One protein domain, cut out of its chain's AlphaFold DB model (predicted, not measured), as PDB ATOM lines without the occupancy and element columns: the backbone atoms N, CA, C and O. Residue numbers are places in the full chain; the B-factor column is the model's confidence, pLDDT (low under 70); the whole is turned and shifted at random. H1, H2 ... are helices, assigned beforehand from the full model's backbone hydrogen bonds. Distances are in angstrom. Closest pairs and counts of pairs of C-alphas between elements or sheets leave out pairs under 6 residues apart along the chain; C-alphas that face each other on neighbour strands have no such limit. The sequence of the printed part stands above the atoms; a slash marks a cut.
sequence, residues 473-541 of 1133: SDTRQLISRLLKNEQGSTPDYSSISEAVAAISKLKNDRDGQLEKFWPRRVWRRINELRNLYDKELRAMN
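Overview. This is residues 473 to 541 of the 1133 residues of the protein "DNA helicase" of Chondrus crispus (UniProt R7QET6). The long helix H4 crosses two shorter helices, H1 and H2, at steep angles, and these two also cross each other near their first residues. The short helix H3 sits near the beginning of H4 and the end of H2, and residues 508 to 513, of which 513 belongs to H3, stick out. The printed part has 69 residues, with four named helices in the order H1, H2, H3, H4 and no named strand; its class is all helix. It is compact and rounded, with a radius of gyration of the C-alphas of 11.8 A and spans of 30 by 28 by 18 A.

Along the chain. H1, residues 473 to 485, begins at C-alpha 473 at (3.501, 44.720, 80.180) and is 18.9 A long. H2, residues 496 to 507, measures 16.4 A. H3, residues 513 to 517, measures 6.3 A. H4, residues 520 to 539, is 28.3 A long and ends at C-alpha 539 at (15.024, 32.736, 72.142).

Arrangement. H1 touches H2 with residues 475 to 480 alone, about perpendicular at 79 degrees; the closest C-alphas, of Arg 476 and Ile 496, are 6.4 A apart. H1 touches H4 at a steep tilt of 67 degrees, opposite ways, with the closest C-alphas, of Ile 479 and Tyr 533, 6.8 A apart. H4 touches H2 with residues 526 to 530 alone, about perpendicular at 87 degrees; the closest C-alphas, of Ile 503 and Arg 530, are 5.8 A apart. H3 is close to but not clearly touching H4, with the closest C-alphas, of Glu 515 and Trp 523, 6.0 A apart. H1 and H3 are apart. Every O i to N i+4 pair is within hydrogen-bond range in H2, H3 and H4, and 8 of 9 are in H1.

Size, cuts and confidence. The two C-alphas farthest apart, of Phe 517 and Asn 541, are 32.5 A apart. The printed part has no cut and no long link. In this predicted model pLDDT is under 70 at residue 473, residues 485 to 495 and residues 510 to 511.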
ATOM      1  N   SER A 473       4.165  45.832  79.489       64.25
ATOM      2  CA  SER A 473       3.501  44.720  80.180       64.25
ATOM      3  C   SER A 473       4.287  43.427  79.965       64.25
ATOM      4  O   SER A 473       4.698  42.803  80.946       64.25
ATOM      5  N   ASP A 474       4.587  43.075  78.713       71.94
ATOM      6  CA  ASP A 474       5.358  41.887  78.321       71.94
ATOM      7  C   ASP A 474       6.715  41.855  79.028       71.94
ATOM      8  O   ASP A 474       7.071  40.883  79.699       71.94
ATOM      9  N   THR A 475       7.426  42.983  78.969       73.62
ATOM     10  CA  THR A 475       8.729  43.188  79.610       73.62
ATOM     11  C   THR A 475       8.661  42.932  81.122       73.62
ATOM     12  O   THR A 475       9.477  42.191  81.679       73.62
ATOM     13  N   ARG A 476       7.631  43.460  81.808       74.81
ATOM     14  CA  ARG A 476       7.397  43.201  83.243       74.81
ATOM     15  C   ARG A 476       7.060  41.736  83.516       74.81
ATOM     16  O   ARG A 476       7.508  41.197  84.528       74.81
ATOM     17  N   GLN A 477       6.274  41.086  82.658       72.50
ATOM     18  CA  GLN A 477       5.895  39.681  82.819       72.50
ATOM     19  C   GLN A 477       7.096  38.743  82.648       72.50
ATOM     20  O   GLN A 477       7.275  37.834  83.465       72.50
ATOM     21  N   LEU A 478       7.949  38.985  81.647       78.75
ATOM     22  CA  LEU A 478       9.162  38.205  81.408       78.75
ATOM     23  C   LEU A 478      10.164  38.356  82.560       78.75
ATOM     24  O   LEU A 478      10.620  37.353  83.110       78.75
ATOM     25  N   ILE A 479      10.426  39.586  83.010       84.31
ATOM     26  CA  ILE A 479      11.280  39.828  84.181       84.31
ATOM     27  C   ILE A 479      10.665  39.185  85.436       84.31
ATOM     28  O   ILE A 479      11.355  38.468  86.156       84.31
ATOM     29  N   SER A 480       9.351  39.303  85.664       80.00
ATOM     30  CA  SER A 480       8.674  38.618  86.780       80.00
ATOM     31  C   SER A 480       8.819  37.089  86.742       80.00
ATOM     32  O   SER A 480       8.812  36.457  87.798       80.00
ATOM     33  N   ARG A 481       8.927  36.485  85.552       82.12
ATOM     34  CA  ARG A 481       9.162  35.044  85.365       82.12
ATOM     35  C   ARG A 481      10.607  34.676  85.701       82.12
ATOM     36  O   ARG A 481      10.818  33.768  86.500       82.12
ATOM     37  N   LEU A 482      11.579  35.409  85.155       84.69
ATOM     38  CA  LEU A 482      13.008  35.214  85.425       84.69
ATOM     39  C   LEU A 482      13.319  35.281  86.925       84.69
ATOM     40  O   LEU A 482      13.945  34.374  87.470       84.69
ATOM     41  N   LEU A 483      12.785  36.291  87.613       79.12
ATOM     42  CA  LEU A 483      13.023  36.507  89.041       79.12
ATOM     43  C   LEU A 483      12.396  35.451  89.963       79.12
ATOM     44  O   LEU A 483      12.854  35.275  91.087       79.12
ATOM     45  N   LYS A 484      11.375  34.719  89.503       74.69
ATOM     46  CA  LYS A 484      10.806  33.576  90.243       74.69
ATOM     47  C   LYS A 484      11.638  32.300  90.094       74.69
ATOM     48  O   LYS A 484      11.511  31.404  90.923       74.69
ATOM     49  N   ASN A 485      12.469  32.219  89.056       67.69
ATOM     50  CA  ASN A 485      13.310  31.056  88.780       67.69
ATOM     51  C   ASN A 485      14.664  31.123  89.517       67.69
ATOM     52  O   ASN A 485      15.304  30.088  89.707       67.69
ATOM     53  N   GLU A 486      15.086  32.304  89.980       67.25
ATOM     54  CA  GLU A 486      16.261  32.470  90.843       67.25
ATOM     55  C   GLU A 486      15.991  32.006  92.284       67.25
ATOM     56  O   GLU A 486      15.568  32.769  93.155       67.25
ATOM     57  N   GLN A 487      16.273  30.735  92.572       47.59
ATOM     58  CA  GLN A 487      16.184  30.219  93.938       47.59
ATOM     59  C   GLN A 487      17.315  30.770  94.826       47.59
ATOM     60  O   GLN A 487      18.489  30.484  94.600       47.59
ATOM     61  N   GLY A 488      16.951  31.470  95.907       50.31
ATOM     62  CA  GLY A 488      17.817  31.630  97.084       50.31
ATOM     63  C   GLY A 488      18.493  32.988  97.302       50.31
ATOM     64  O   GLY A 488      19.332  33.082  98.195       50.31
ATOM     65  N   SER A 489      18.138  34.040  96.559       51.94
ATOM     66  CA  SER A 489      18.654  35.397  96.802       51.94
ATOM     67  C   SER A 489      17.522  36.394  97.051       51.94
ATOM     68  O   SER A 489      16.541  36.419  96.311       51.94
ATOM     69  N   THR A 490      17.654  37.235  98.079       50.06
ATOM     70  CA  THR A 490      16.810  38.431  98.215       50.06
ATOM     71  C   THR A 490      17.114  39.393  97.063       50.06
ATOM     72  O   THR A 490      18.291  39.589  96.755       50.06
ATOM     73  N   PRO A 491      16.107  40.007  96.425       54.59
ATOM     74  CA  PRO A 491      16.350  40.976  95.364       54.59
ATOM     75  C   PRO A 491      17.031  42.243  95.908       54.59
ATOM     76  O   PRO A 491      16.590  42.803  96.907       54.59
ATOM     77  N   ASP A 492      18.069  42.720  95.214       57.44
ATOM     78  CA  ASP A 492      18.744  44.008  95.484       57.44
ATOM     79  C   ASP A 492      17.944  45.225  94.939       57.44
ATOM     80  O   ASP A 492      18.430  46.354  94.948       57.44
ATOM     81  N   TYR A 493      16.724  44.998  94.443       61.56
ATOM     82  CA  TYR A 493      15.786  45.980  93.884       61.56
ATOM     83  C   TYR A 493      14.407  45.801  94.541       61.56
ATOM     84  O   TYR A 493      13.994  44.680  94.846       61.56
ATOM     85  N   SER A 494      13.670  46.894  94.757       57.00
ATOM     86  CA  SER A 494      12.403  46.858  95.506       57.00
ATOM     87  C   SER A 494      11.217  46.320  94.694       57.00
ATOM     88  O   SER A 494      10.261  45.797  95.268       57.00
ATOM     89  N   SER A 495      11.271  46.427  93.360       67.62
ATOM     90  CA  SER A 495      10.145  46.108  92.479       67.62
ATOM     91  C   SER A 495      10.565  45.595  91.096       67.62
ATOM     92  O   SER A 495      11.700  45.767  90.652       67.62
ATOM     93  N   ILE A 496       9.612  44.997  90.371       71.25
ATOM     94  CA  ILE A 496       9.796  44.594  88.966       71.25
ATOM     95  C   ILE A 496       9.980  45.830  88.074       71.25
ATOM     96  O   ILE A 496      10.822  45.812  87.185       71.25
ATOM     97  N   SER A 497       9.237  46.914  88.323       70.06
ATOM     98  CA  SER A 497       9.358  48.180  87.580       70.06
ATOM     99  C   SER A 497      10.765  48.782  87.696       70.06
ATOM    100  O   SER A 497      11.289  49.330  86.729       70.06
ATOM    101  N   GLU A 498      11.409  48.598  88.850       72.94
ATOM    102  CA  GLU A 498      12.803  48.965  89.109       72.94
ATOM    103  C   GLU A 498      13.776  48.165  88.237       72.94
ATOM    104  O   GLU A 498      14.632  48.752  87.578       72.94
ATOM    105  N   ALA A 499      13.602  46.841  88.170       78.81
ATOM    106  CA  ALA A 499      14.413  45.970  87.323       78.81
ATOM    107  C   ALA A 499      14.256  46.309  85.827       78.81
ATOM    108  O   ALA A 499      15.257  46.375  85.121       78.81
ATOM    109  N   VAL A 500      13.034  46.610  85.361       79.00
ATOM    110  CA  VAL A 500      12.769  47.099  83.991       79.00
ATOM    111  C   VAL A 500      13.531  48.399  83.714       79.00
ATOM    112  O   VAL A 500      14.276  48.492  82.741       79.00
ATOM    113  N   ALA A 501      13.375  49.405  84.582       79.00
ATOM    114  CA  ALA A 501      14.012  50.708  84.404       79.00
ATOM    115  C   ALA A 501      15.546  50.628  84.491       79.00
ATOM    116  O   ALA A 501      16.246  51.363  83.796       79.00
ATOM    117  N   ALA A 502      16.079  49.729  85.321       83.56
ATOM    118  CA  ALA A 502      17.512  49.506  85.445       83.56
ATOM    119  C   ALA A 502      18.099  48.727  84.255       83.56
ATOM    120  O   ALA A 502      19.196  49.057  83.809       83.56
ATOM    121  N   ILE A 503      17.361  47.761  83.696       87.81
ATOM    122  CA  ILE A 503      17.699  47.088  82.432       87.81
ATOM    123  C   ILE A 503      17.750  48.100  81.289       87.81
ATOM    124  O   ILE A 503      18.767  48.165  80.608       87.81
ATOM    125  N   SER A 504      16.724  48.940  81.132       85.94
ATOM    126  CA  SER A 504      16.689  49.986  80.098       85.94
ATOM    127  C   SER A 504      17.849  50.984  80.243       85.94
ATOM    128  O   SER A 504      18.550  51.279  79.273       85.94
ATOM    129  N   LYS A 505      18.162  51.422  81.474       85.31
ATOM    130  CA  LYS A 505      19.352  52.249  81.750       85.31
ATOM    131  C   LYS A 505      20.668  51.551  81.391       85.31
ATOM    132  O   LYS A 505      21.546  52.203  80.845       85.31
ATOM    133  N   LEU A 506      20.805  50.253  81.668       87.94
ATOM    134  CA  LEU A 506      22.011  49.473  81.359       87.94
ATOM    135  C   LEU A 506      22.115  49.077  79.873       87.94
ATOM    136  O   LEU A 506      23.215  48.846  79.377       87.94
ATOM    137  N   LYS A 507      20.990  49.007  79.153       87.50
ATOM    138  CA  LYS A 507      20.931  48.911  77.686       87.50
ATOM    139  C   LYS A 507      21.385  50.220  77.023       87.50
ATOM    140  O   LYS A 507      22.084  50.183  76.015       87.50
ATOM    141  N   ASN A 508      21.058  51.361  77.634       82.81
ATOM    142  CA  ASN A 508      21.451  52.706  77.202       82.81
ATOM    143  C   ASN A 508      22.721  53.251  77.910       82.81
ATOM    144  O   ASN A 508      22.937  54.464  77.926       82.81
ATOM    145  N   ASP A 509      23.577  52.400  78.488       82.31
ATOM    146  CA  ASP A 509      24.849  52.829  79.097       82.31
ATOM    147  C   ASP A 509      25.971  52.869  78.047       82.31
ATOM    148  O   ASP A 509      26.537  51.838  77.681       82.31
ATOM    149  N   ARG A 510      26.273  54.074  77.550       69.25
ATOM    150  CA  ARG A 510      27.176  54.315  76.412       69.25
ATOM    151  C   ARG A 510      28.620  53.848  76.649       69.25
ATOM    152  O   ARG A 510      29.196  53.228  75.759       69.25
ATOM    153  N   ASP A 511      29.182  54.111  77.834       68.88
ATOM    154  CA  ASP A 511      30.613  53.892  78.138       68.88
ATOM    155  C   ASP A 511      30.849  52.982  79.366       68.88
ATOM    156  O   ASP A 511      31.906  53.046  80.011       68.88
ATOM    157  N   GLY A 512      29.845  52.195  79.765       76.94
ATOM    158  CA  GLY A 512      29.890  51.414  81.009       76.94
ATOM    159  C   GLY A 512      29.964  52.294  82.265       76.94
ATOM    160  O   GLY A 512      30.559  51.908  83.276       76.94
ATOM    161  N   GLN A 513      29.420  53.513  82.209       75.94
ATOM    162  CA  GLN A 513      29.463  54.477  83.309       75.94
ATOM    163  C   GLN A 513      28.720  53.939  84.542       75.94
ATOM    164  O   GLN A 513      29.135  54.190  85.675       75.94
ATOM    165  N   LEU A 514      27.663  53.142  84.352       81.56
ATOM    166  CA  LEU A 514      26.895  52.563  85.453       81.56
ATOM    167  C   LEU A 514      27.686  51.497  86.227       81.56
ATOM    168  O   LEU A 514      27.397  51.311  87.406       81.56
ATOM    169  N   GLU A 515      28.716  50.854  85.655       84.00
ATOM    170  CA  GLU A 515      29.615  49.982  86.443       84.00
ATOM    171  C   GLU A 515      30.437  50.792  87.465       84.00
ATOM    172  O   GLU A 515      30.759  50.296  88.545       84.00
ATOM    173  N   LYS A 516      30.737  52.058  87.145       83.12
ATOM    174  CA  LYS A 516      31.506  52.980  87.998       83.12
ATOM    175  C   LYS A 516      30.619  53.635  89.063       83.12
ATOM    176  O   LYS A 516      31.051  53.792  90.202       83.12
ATOM    177  N   PHE A 517      29.394  54.025  88.692       81.94
ATOM    178  CA  PHE A 517      28.485  54.780  89.565       81.94
ATOM    179  C   PHE A 517      27.553  53.916  90.427       81.94
ATOM    180  O   PHE A 517      27.173  54.349  91.515       81.94
ATOM    181  N   TRP A 518      27.147  52.722  89.982       81.75
ATOM    182  CA  TRP A 518      26.296  51.847  90.796       81.75
ATOM    183  C   TRP A 518      27.127  50.969  91.740       81.75
ATOM    184  O   TRP A 518      28.235  50.553  91.398       81.75
ATOM    185  N   PRO A 519      26.596  50.593  92.920       85.69
ATOM    186  CA  PRO A 519      27.256  49.624  93.783       85.69
ATOM    187  C   PRO A 519      27.533  48.321  93.020       85.69
ATOM    188  O   PRO A 519      26.614  47.698  92.493       85.69
ATOM    189  N   ARG A 520      28.791  47.859  93.002       84.31
ATOM    190  CA  ARG A 520      29.255  46.727  92.166       84.31
ATOM    191  C   ARG A 520      28.472  45.410  92.342       84.31
ATOM    192  O   ARG A 520      28.538  44.540  91.479       84.31
ATOM    193  N   ARG A 521      27.739  45.239  93.452       82.69
ATOM    194  CA  ARG A 521      26.766  44.141  93.637       82.69
ATOM    195  C   ARG A 521      25.514  44.357  92.783       82.69
ATOM    196  O   ARG A 521      25.222  43.521  91.938       82.69
ATOM    197  N   VAL A 522      24.863  45.507  92.960       81.81
ATOM    198  CA  VAL A 522      23.656  45.955  92.246       81.81
ATOM    199  C   VAL A 522      23.883  45.931  90.734       81.81
ATOM    200  O   VAL A 522      23.122  45.282  90.021       81.81
ATOM    201  N   TRP A 523      24.977  46.533  90.246       86.38
ATOM    202  CA  TRP A 523      25.322  46.497  88.818       86.38
ATOM    203  C   TRP A 523      25.444  45.068  88.286       86.38
ATOM    204  O   TRP A 523      24.835  44.741  87.269       86.38
ATOM    205  N   ARG A 524      26.178  44.190  88.987       86.25
ATOM    206  CA  ARG A 524      26.362  42.806  88.535       86.25
ATOM    207  C   ARG A 524      25.034  42.055  88.508       86.25
ATOM    208  O   ARG A 524      24.740  41.424  87.503       86.25
ATOM    209  N   ARG A 525      24.216  42.191  89.556       84.25
ATOM    210  CA  ARG A 525      22.889  41.565  89.675       84.25
ATOM    211  C   ARG A 525      21.964  41.970  88.521       84.25
ATOM    212  O   ARG A 525      21.265  41.132  87.959       84.25
ATOM    213  N   ILE A 526      21.984  43.251  88.144       86.38
ATOM    214  CA  ILE A 526      21.176  43.792  87.044       86.38
ATOM    215  C   ILE A 526      21.752  43.387  85.681       86.38
ATOM    216  O   ILE A 526      20.983  43.078  84.782       86.38
ATOM    217  N   ASN A 527      23.076  43.315  85.523       89.44
ATOM    218  CA  ASN A 527      23.724  42.834  84.299       89.44
ATOM    219  C   ASN A 527      23.485  41.325  84.083       89.44
ATOM    220  O   ASN A 527      23.124  40.908  82.989       89.44
ATOM    221  N   GLU A 528      23.592  40.503  85.133       89.00
ATOM    222  CA  GLU A 528      23.196  39.085  85.141       89.00
ATOM    223  C   GLU A 528      21.734  38.922  84.692       89.00
ATOM    224  O   GLU A 528      21.454  38.167  83.759       89.00
ATOM    225  N   LEU A 529      20.815  39.695  85.284       88.38
ATOM    226  CA  LEU A 529      19.399  39.692  84.911       88.38
ATOM    227  C   LEU A 529      19.160  40.175  83.472       88.38
ATOM    228  O   LEU A 529      18.371  39.557  82.759       88.38
ATOM    229  N   ARG A 530      19.854  41.233  83.029       92.00
ATOM    230  CA  ARG A 530      19.798  41.745  81.651       92.00
ATOM    231  C   ARG A 530      20.228  40.660  80.668       92.00
ATOM    232  O   ARG A 530      19.489  40.360  79.747       92.00
ATOM    233  N   ASN A 531      21.351  39.988  80.914       92.06
ATOM    234  CA  ASN A 531      21.847  38.919  80.044       92.06
ATOM    235  C   ASN A 531      20.895  37.710  79.968       92.06
ATOM    236  O   ASN A 531      20.819  37.065  78.925       92.06
ATOM    237  N   LEU A 532      20.150  37.404  81.038       88.94
ATOM    238  CA  LEU A 532      19.077  36.402  80.996       88.94
ATOM    239  C   LEU A 532      17.860  36.902  80.202       88.94
ATOM    240  O   LEU A 532      17.344  36.177  79.358       88.94
ATOM    241  N   TYR A 533      17.436  38.144  80.423       90.06
ATOM    242  CA  TYR A 533      16.325  38.788  79.718       90.06
ATOM    243  C   TYR A 533      16.585  38.919  78.206       90.06
ATOM    244  O   TYR A 533      15.792  38.427  77.404       90.06
ATOM    245  N   ASP A 534      17.747  39.444  77.813       90.12
ATOM    246  CA  ASP A 534      18.196  39.580  76.423       90.12
ATOM    247  C   ASP A 534      18.378  38.212  75.726       90.12
ATOM    248  O   ASP A 534      18.374  38.124  74.494       90.12
ATOM    249  N   LYS A 535      18.587  37.132  76.495       90.25
ATOM    250  CA  LYS A 535      18.651  35.754  75.988       90.25
ATOM    251  C   LYS A 535      17.253  35.178  75.764       90.25
ATOM    252  O   LYS A 535      17.019  34.589  74.712       90.25
ATOM    253  N   GLU A 536      16.340  35.350  76.718       87.75
ATOM    254  CA  GLU A 536      14.947  34.905  76.589       87.75
ATOM    255  C   GLU A 536      14.230  35.634  75.442       87.75
ATOM    256  O   GLU A 536      13.564  34.984  74.640       87.75
ATOM    257  N   LEU A 537      14.422  36.955  75.302       84.62
ATOM    258  CA  LEU A 537      13.907  37.734  74.168       84.62
ATOM    259  C   LEU A 537      14.370  37.151  72.825       84.62
ATOM    260  O   LEU A 537      13.543  36.829  71.973       84.62
ATOM    261  N   ARG A 538      15.682  36.927  72.653       86.12
ATOM    262  CA  ARG A 538      16.227  36.327  71.422       86.12
ATOM    263  C   ARG A 538      15.723  34.900  71.192       86.12
ATOM    264  O   ARG A 538      15.420  34.555  70.055       86.12
ATOM    265  N   ALA A 539      15.572  34.091  72.243       82.62
ATOM    266  CA  ALA A 539      15.024  32.736  72.142       82.62
ATOM    267  C   ALA A 539      13.539  32.706  71.732       82.62
ATOM    268  O   ALA A 539      13.108  31.758  71.081       82.62
ATOM    269  N   MET A 540      12.768  33.742  72.079       81.88
ATOM    270  CA  MET A 540      11.377  33.921  71.644       81.88
ATOM    271  C   MET A 540      11.239  34.682  70.315       81.88
ATOM    272  O   MET A 540      10.118  34.838  69.837       81.88
ATOM    273  N   ASN A 541      12.338  35.138  69.697       78.00
ATOM    274  CA  ASN A 541      12.319  36.044  68.540       78.00
ATOM    275  C   ASN A 541      11.539  37.344  68.846       78.00
ATOM    276  O   ASN A 541      10.576  37.705  68.169       78.00
TER     277      ASN A 541